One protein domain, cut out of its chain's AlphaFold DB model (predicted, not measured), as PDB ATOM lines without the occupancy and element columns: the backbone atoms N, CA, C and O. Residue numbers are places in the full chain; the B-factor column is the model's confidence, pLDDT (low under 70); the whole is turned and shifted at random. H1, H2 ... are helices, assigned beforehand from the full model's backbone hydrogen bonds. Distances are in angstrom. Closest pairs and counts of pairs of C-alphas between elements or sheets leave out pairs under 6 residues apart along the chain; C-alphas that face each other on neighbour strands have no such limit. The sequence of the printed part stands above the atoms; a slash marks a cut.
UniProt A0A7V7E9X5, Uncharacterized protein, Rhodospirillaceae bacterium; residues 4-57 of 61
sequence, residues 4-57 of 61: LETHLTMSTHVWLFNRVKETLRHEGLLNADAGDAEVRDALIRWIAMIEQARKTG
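This is residues 4 to 57 of the 61 residues of an uncharacterized protein of Rhodospirillaceae bacterium (UniProt A0A7V7E9X5). Two long helices meet as a loose L, the last part of H1 against the first half of H2, with a loop folding back between them. From this small compact body, residues 4 to 16 of H1 stick out as one arm and residues 47 to 57 as the other. The 54 printed residues hold two named helices, H1 then H2, and no named strand: all helix. The whole is loose, with a radius of gyration of the C-alphas of 13.5 A, and elongated, spanning 43 by 28 by 17 A.

H1, residues 4 to 26, touches H2, residues 36 to 56, with residues 21 to 24 alone; H2 touches H1 with residues 39 to 46 alone. Their closest C-alphas, of Leu 24 and Ala 42, are 7.0 A apart. Their lines are only just about perpendicular, at 73 degrees. In both helices every O i to N i+4 pair is within hydrogen-bond range.

H1 runs 33.3 A from C-alpha 4 at (-56.598, 22.634, -40.387). A short link of 9 residues follows. H2 runs 30.4 A to C-alpha 56 at (-16.936, 7.693, -29.784).

The C-alphas farthest apart, of Leu 4 and Thr 56, are 43.7 A apart. The printed part has no cut. Residues 4 to 10 have pLDDT under 70.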
ATOM      1  N   LEU A   4     -56.753  23.507 -41.558       59.38
ATOM      2  CA  LEU A   4     -56.598  22.634 -40.387       59.38
ATOM      3  C   LEU A   4     -55.252  21.898 -40.343       59.38
ATOM      4  O   LEU A   4     -54.657  21.792 -39.273       59.38
ATOM      5  N   GLU A   5     -54.745  21.436 -41.488       57.56
ATOM      6  CA  GLU A   5     -53.450  20.746 -41.556       57.56
ATOM      7  C   GLU A   5     -52.307  21.707 -41.209       57.56
ATOM      8  O   GLU A   5     -51.416  21.363 -40.434       57.56
ATOM      9  N   THR A   6     -52.371  22.949 -41.692       57.38
ATOM     10  CA  THR A   6     -51.370  23.983 -41.401       57.38
ATOM     11  C   THR A   6     -51.352  24.369 -39.919       57.38
ATOM     12  O   THR A   6     -50.275  24.469 -39.330       57.38
ATOM     13  N   HIS A   7     -52.521  24.525 -39.284       57.47
ATOM     14  CA  HIS A   7     -52.616  24.853 -37.855       57.47
ATOM     15  C   HIS A   7     -52.094  23.726 -36.951       57.47
ATOM     16  O   HIS A   7     -51.398  23.998 -35.968       57.47
ATOM     17  N   LEU A   8     -52.378  22.465 -37.295       60.16
ATOM     18  CA  LEU A   8     -51.861  21.313 -36.552       60.16
ATOM     19  C   LEU A   8     -50.333  21.222 -36.673       60.16
ATOM     20  O   LEU A   8     -49.631  21.027 -35.685       60.16
ATOM     21  N   THR A   9     -49.815  21.442 -37.881       60.41
ATOM     22  CA  THR A   9     -48.380  21.373 -38.178       60.41
ATOM     23  C   THR A   9     -47.608  22.484 -37.457       60.41
ATOM     24  O   THR A   9     -46.611  22.203 -36.794       60.41
ATOM     25  N   MET A  10     -48.101  23.732 -37.482       60.47
ATOM     26  CA  MET A  10     -47.496  24.846 -36.731       60.47
ATOM     27  C   MET A  10     -47.459  24.575 -35.221       60.47
ATOM     28  O   MET A  10     -46.453  24.863 -34.576       60.47
ATOM     29  N   SER A  11     -48.513  23.970 -34.668       71.25
ATOM     30  CA  SER A  11     -48.586  23.632 -33.240       71.25
ATOM     31  C   SER A  11     -47.530  22.595 -32.841       71.25
ATOM     32  O   SER A  11     -46.854  22.756 -31.825       71.25
ATOM     33  N   THR A  12     -47.314  21.577 -33.679       77.31
ATOM     34  CA  THR A  12     -46.285  20.550 -33.456       77.31
ATOM     35  C   THR A  12     -44.871  21.122 -33.539       77.31
ATOM     36  O   THR A  12     -44.034  20.803 -32.697       77.31
ATOM     37  N   HIS A  13     -44.591  21.997 -34.511       77.88
ATOM     38  CA  HIS A  13     -43.272  22.625 -34.638       77.88
ATOM     39  C   HIS A  13     -42.934  23.519 -33.444       77.88
ATOM     40  O   HIS A  13     -41.822  23.446 -32.926       77.88
ATOM     41  N   VAL A  14     -43.891  24.329 -32.984       81.62
ATOM     42  CA  VAL A  14     -43.701  25.187 -31.807       81.62
ATOM     43  C   VAL A  14     -43.497  24.343 -30.550       81.62
ATOM     44  O   VAL A  14     -42.609  24.642 -29.753       81.62
ATOM     45  N   TRP A  15     -44.264  23.262 -30.390       83.06
ATOM     46  CA  TRP A  15     -44.100  22.349 -29.260       83.06
ATOM     47  C   TRP A  15     -42.718  21.683 -29.249       83.06
ATOM     48  O   TRP A  15     -42.025  21.743 -28.236       83.06
ATOM     49  N   LEU A  16     -42.283  21.121 -30.382       83.81
ATOM     50  CA  LEU A  16     -40.956  20.510 -30.514       83.81
ATOM     51  C   LEU A  16     -39.846  21.521 -30.222       83.81
ATOM     52  O   LEU A  16     -38.915  21.223 -29.479       83.81
ATOM     53  N   PHE A  17     -39.956  22.728 -30.772       85.06
ATOM     54  CA  PHE A  17     -38.963  23.775 -30.566       85.06
ATOM     55  C   PHE A  17     -38.863  24.199 -29.096       85.06
ATOM     56  O   PHE A  17     -37.761  24.312 -28.561       85.06
ATOM     57  N   ASN A  18     -40.002  24.369 -28.420       86.94
ATOM     58  CA  ASN A  18     -40.026  24.656 -26.989       86.94
ATOM     59  C   ASN A  18     -39.422  23.509 -26.181       86.94
ATOM     60  O   ASN A  18     -38.628  23.764 -25.279       86.94
ATOM     61  N   ARG A  19     -39.719  22.259 -26.548       87.31
ATOM     62  CA  ARG A  19     -39.166  21.099 -25.852       87.31
ATOM     63  C   ARG A  19     -37.646  21.036 -25.957       87.31
ATOM     64  O   ARG A  19     -36.979  20.757 -24.968       87.31
ATOM     65  N   VAL A  20     -37.089  21.356 -27.124       86.31
ATOM     66  CA  VAL A  20     -35.633  21.419 -27.294       86.31
ATOM     67  C   VAL A  20     -35.025  22.562 -26.476       86.31
ATOM     68  O   VAL A  20     -34.008  22.354 -25.823       86.31
ATOM     69  N   LYS A  21     -35.660  23.743 -26.425       87.25
ATOM     70  CA  LYS A  21     -35.211  24.837 -25.541       87.25
ATOM     71  C   LYS A  21     -35.164  24.410 -24.071       87.25
ATOM     72  O   LYS A  21     -34.223  24.773 -23.372       87.25
ATOM     73  N   GLU A  22     -36.157  23.656 -23.600       88.81
ATOM     74  CA  GLU A  22     -36.168  23.116 -22.234       88.81
ATOM     75  C   GLU A  22     -35.005  22.150 -21.991       88.81
ATOM     76  O   GLU A  22     -34.307  22.295 -20.990       88.81
ATOM     77  N   THR A  23     -34.764  21.206 -22.906       88.62
ATOM     78  CA  THR A  23     -33.637  20.267 -22.804       88.62
ATOM     79  C   THR A  23     -32.305  21.008 -22.729       88.62
ATOM     80  O   THR A  23     -31.532  20.782 -21.804       88.62
ATOM     81  N   LEU A  24     -32.073  21.970 -23.628       89.62
ATOM     82  CA  LEU A  24     -30.836  22.756 -23.642       89.62
ATOM     83  C   LEU A  24     -30.633  23.558 -22.349       89.62
ATOM     84  O   LEU A  24     -29.503  23.730 -21.904       89.62
ATOM     85  N   ARG A  25     -31.712  24.040 -21.718       89.56
ATOM     86  CA  ARG A  25     -31.636  24.698 -20.403       89.56
ATOM     87  C   ARG A  25     -31.288  23.714 -19.292       89.56
ATOM     88  O   ARG A  25     -30.462  24.032 -18.444       89.56
ATOM     89  N   HIS A  26     -31.901  22.531 -19.300       87.81
ATOM     90  CA  HIS A  26     -31.625  21.482 -18.320       87.81
ATOM     91  C   HIS A  26     -30.177  20.990 -18.372       87.81
ATOM     92  O   HIS A  26     -29.581  20.762 -17.325       87.81
ATOM     93  N   GLU A  27     -29.606  20.886 -19.569       86.12
ATOM     94  CA  GLU A  27     -28.200  20.523 -19.784       86.12
ATOM     95  C   GLU A  27     -27.229  21.696 -19.520       86.12
ATOM     96  O   GLU A  27     -26.018  21.557 -19.667       86.12
ATOM     97  N   GLY A  28     -27.734  22.878 -19.140       86.88
ATOM     98  CA  GLY A  28     -26.913  24.067 -18.884       86.88
ATOM     99  C   GLY A  28     -26.322  24.714 -20.144       86.88
ATOM    100  O   GLY A  28     -25.456  25.582 -20.044       86.88
ATOM    101  N   LEU A  29     -26.791  24.320 -21.331       86.12
ATOM    102  CA  LEU A  29     -26.341  24.834 -22.630       86.12
ATOM    103  C   LEU A  29     -27.036  26.140 -23.035       86.12
ATOM    104  O   LEU A  29     -26.575  26.823 -23.951       86.12
ATOM    105  N   LEU A  30     -28.143  26.491 -22.375       90.31
ATOM    106  CA  LEU A  30     -28.946  27.669 -22.689       90.31
ATOM    107  C   LEU A  30     -29.417  28.377 -21.414       90.31
ATOM    108  O   LEU A  30     -29.982  27.753 -20.519       90.31
ATOM    109  N   ASN A  31     -29.247  29.699 -21.352       87.12
ATOM    110  CA  ASN A  31     -29.753  30.513 -20.245       87.12
ATOM    111  C   ASN A  31     -31.277  30.726 -20.334       87.12
ATOM    112  O   ASN A  31     -31.892  30.616 -21.400       87.12
ATOM    113  N   ALA A  32     -31.907  31.066 -19.203       82.38
ATOM    114  CA  ALA A  32     -33.338  31.377 -19.158       82.38
ATOM    115  C   ALA A  32     -33.691  32.582 -20.050       82.38
ATOM    116  O   ALA A  32     -34.684  32.529 -20.776       82.38
ATOM    117  N   ASP A  33     -32.823  33.593 -20.080       86.62
ATOM    118  CA  ASP A  33     -33.026  34.849 -20.810       86.62
ATOM    119  C   ASP A  33     -32.415  34.844 -22.222       86.62
ATOM    120  O   ASP A  33     -32.276  35.892 -22.850       86.62
ATOM    121  N   ALA A  34     -32.032  33.666 -22.722       83.94
ATOM    122  CA  ALA A  34     -31.347  33.536 -24.000       83.94
ATOM    123  C   ALA A  34     -32.236  33.946 -25.188       83.94
ATOM    124  O   ALA A  34     -33.362  33.456 -25.347       83.94
ATOM    125  N   GLY A  35     -31.701  34.806 -26.053       86.19
ATOM    126  CA  GLY A  35     -32.339  35.226 -27.298       86.19
ATOM    127  C   GLY A  35     -32.251  34.172 -28.407       86.19
ATOM    128  O   GLY A  35     -31.527  33.182 -28.312       86.19
ATOM    129  N   ASP A  36     -32.957  34.394 -29.518       83.00
ATOM    130  CA  ASP A  36     -33.038  33.418 -30.620       83.00
ATOM    131  C   ASP A  36     -31.674  33.056 -31.237       83.00
ATOM    132  O   ASP A  36     -31.472  31.926 -31.689       83.00
ATOM    133  N   ALA A  37     -30.720  33.992 -31.240       86.31
ATOM    134  CA  ALA A  37     -29.358  33.737 -31.704       86.31
ATOM    135  C   ALA A  37     -28.611  32.753 -30.787       86.31
ATOM    136  O   ALA A  37     -27.970  31.823 -31.273       86.31
ATOM    137  N   GLU A  38     -28.749  32.911 -29.471       88.06
ATOM    138  CA  GLU A  38     -28.139  32.027 -28.473       88.06
ATOM    139  C   GLU A  38     -28.784  30.640 -28.492       88.06
ATOM    140  O   GLU A  38     -28.087  29.633 -28.398       88.06
ATOM    141  N   VAL A  39     -30.103  30.571 -28.709       86.94
ATOM    142  CA  VAL A  39     -30.820  29.302 -28.913       86.94
ATOM    143  C   VAL A  39     -30.251  28.548 -30.114       86.94
ATOM    144  O   VAL A  39     -30.012  27.343 -30.031       86.94
ATOM    145  N   ARG A  40     -30.028  29.241 -31.238       87.75
ATOM    146  CA  ARG A  40     -29.457  28.634 -32.448       87.75
ATOM    147  C   ARG A  40     -28.045  28.110 -32.199       87.75
ATOM    148  O   ARG A  40     -27.721  27.017 -32.652       87.75
ATOM    149  N   ASP A  41     -27.222  28.876 -31.497       90.56
ATOM    150  CA  ASP A  41     -25.853  28.474 -31.196       90.56
ATOM    151  C   ASP A  41     -25.802  27.270 -30.233       90.56
ATOM    152  O   ASP A  41     -25.086  26.300 -30.486       90.56
ATOM    153  N   ALA A  42     -26.641  27.266 -29.192       90.50
ATOM    154  CA  ALA A  42     -26.788  26.136 -28.273       90.50
ATOM    155  C   ALA A  42     -27.269  24.861 -28.990       90.50
ATOM    156  O   ALA A  42     -26.737  23.780 -28.749       90.50
ATOM    157  N   LEU A  43     -28.216  24.990 -29.925       89.19
ATOM    158  CA  LEU A  43     -28.673  23.891 -30.783       89.19
ATOM    159  C   LEU A  43     -27.532  23.282 -31.605       89.19
ATOM    160  O   LEU A  43     -27.395  22.062 -31.655       89.19
ATOM    161  N   ILE A  44     -26.714  24.118 -32.250       91.00
ATOM    162  CA  ILE A  44     -25.582  23.654 -33.066       91.00
ATOM    163  C   ILE A  44     -24.576  22.899 -32.192       91.00
ATOM    164  O   ILE A  44     -24.127  21.815 -32.570       91.00
ATOM    165  N   ARG A  45     -24.258  23.438 -31.008       89.81
ATOM    166  CA  ARG A  45     -23.349  22.796 -30.047       89.81
ATOM    167  C   ARG A  45     -23.881  21.446 -29.566       89.81
ATOM    168  O   ARG A  45     -23.135  20.471 -29.573       89.81
ATOM    169  N   TRP A  46     -25.164  21.367 -29.230       89.81
ATOM    170  CA  TRP A  46     -25.802  20.125 -28.792       89.81
ATOM    171  C   TRP A  46     -25.804  19.044 -29.879       89.81
ATOM    172  O   TRP A  46     -25.449  17.896 -29.620       89.81
ATOM    173  N   ILE A  47     -26.106  19.412 -31.129       89.31
ATOM    174  CA  ILE A  47     -26.022  18.484 -32.268       89.31
ATOM    175  C   ILE A  47     -24.588  17.966 -32.433       89.31
ATOM    176  O   ILE A  47     -24.390  16.763 -32.596       89.31
ATOM    177  N   ALA A  48     -23.587  18.844 -32.341       89.62
ATOM    178  CA  ALA A  48     -22.185  18.441 -32.431       89.62
ATOM    179  C   ALA A  48     -21.786  17.468 -31.304       89.62
ATOM    180  O   ALA A  48     -21.085  16.492 -31.571       89.62
ATOM    181  N   MET A  49     -22.278  17.680 -30.077       88.06
ATOM    182  CA  MET A  49     -22.073  16.757 -28.953       88.06
ATOM    183  C   MET A  49     -22.687  15.381 -29.228       88.06
ATOM    184  O   MET A  49     -22.014  14.370 -29.042       88.06
ATOM    185  N   ILE A  50     -23.921  15.326 -29.741       87.56
ATOM    186  CA  ILE A  50     -24.585  14.066 -30.120       87.56
ATOM    187  C   ILE A  50     -23.817  13.344 -31.228       87.56
ATOM    188  O   ILE A  50     -23.624  12.129 -31.172       87.56
ATOM    189  N   GLU A  51     -23.363  14.069 -32.248       89.81
ATOM    190  CA  GLU A  51     -22.579  13.475 -33.328       89.81
ATOM    191  C   GLU A  51     -21.230  12.943 -32.841       89.81
ATOM    192  O   GLU A  51     -20.779  11.899 -33.318       89.81
ATOM    193  N   GLN A  52     -20.590  13.643 -31.905       86.94
ATOM    194  CA  GLN A  52     -19.347  13.202 -31.288       86.94
ATOM    195  C   GLN A  52     -19.569  11.952 -30.433       86.94
ATOM    196  O   GLN A  52     -18.882  10.960 -30.656       86.94
ATOM    197  N   ALA A  53     -20.571  11.960 -29.555       86.06
ATOM    198  CA  ALA A  53     -21.000  10.805 -28.768       86.06
ATOM    199  C   ALA A  53     -21.290   9.582 -29.652       86.06
ATOM    200  O   ALA A  53     -20.812   8.479 -29.398       86.06
ATOM    201  N   ARG A  54     -21.979   9.779 -30.785       85.62
ATOM    202  CA  ARG A  54     -22.232   8.702 -31.754       85.62
ATOM    203  C   ARG A  54     -20.950   8.146 -32.381       85.62
ATOM    204  O   ARG A  54     -20.915   6.972 -32.735       85.62
ATOM    205  N   LYS A  55     -19.924   8.979 -32.572       84.94
ATOM    206  CA  LYS A  55     -18.629   8.564 -33.136       84.94
ATOM    207  C   LYS A  55     -17.748   7.856 -32.109       84.94
ATOM    208  O   LYS A  55     -17.033   6.938 -32.497       84.94
ATOM    209  N   THR A  56     -17.772   8.280 -30.845       83.88
ATOM    210  CA  THR A  56     -16.936   7.693 -29.784       83.88
ATOM    211  C   THR A  56     -17.603   6.514 -29.078       83.88
ATOM    212  O   THR A  56     -16.908   5.693 -28.491       83.88
ATOM    213  N   GLY A  57     -18.927   6.383 -29.189       76.38
ATOM    214  CA  GLY A  57     -19.711   5.382 -28.466       76.38
ATOM    215  C   GLY A  57     -20.018   5.779 -27.019       76.38
ATOM    216  O   GLY A  57     -20.634   4.992 -26.302       76.38
TER     217      GLY A  57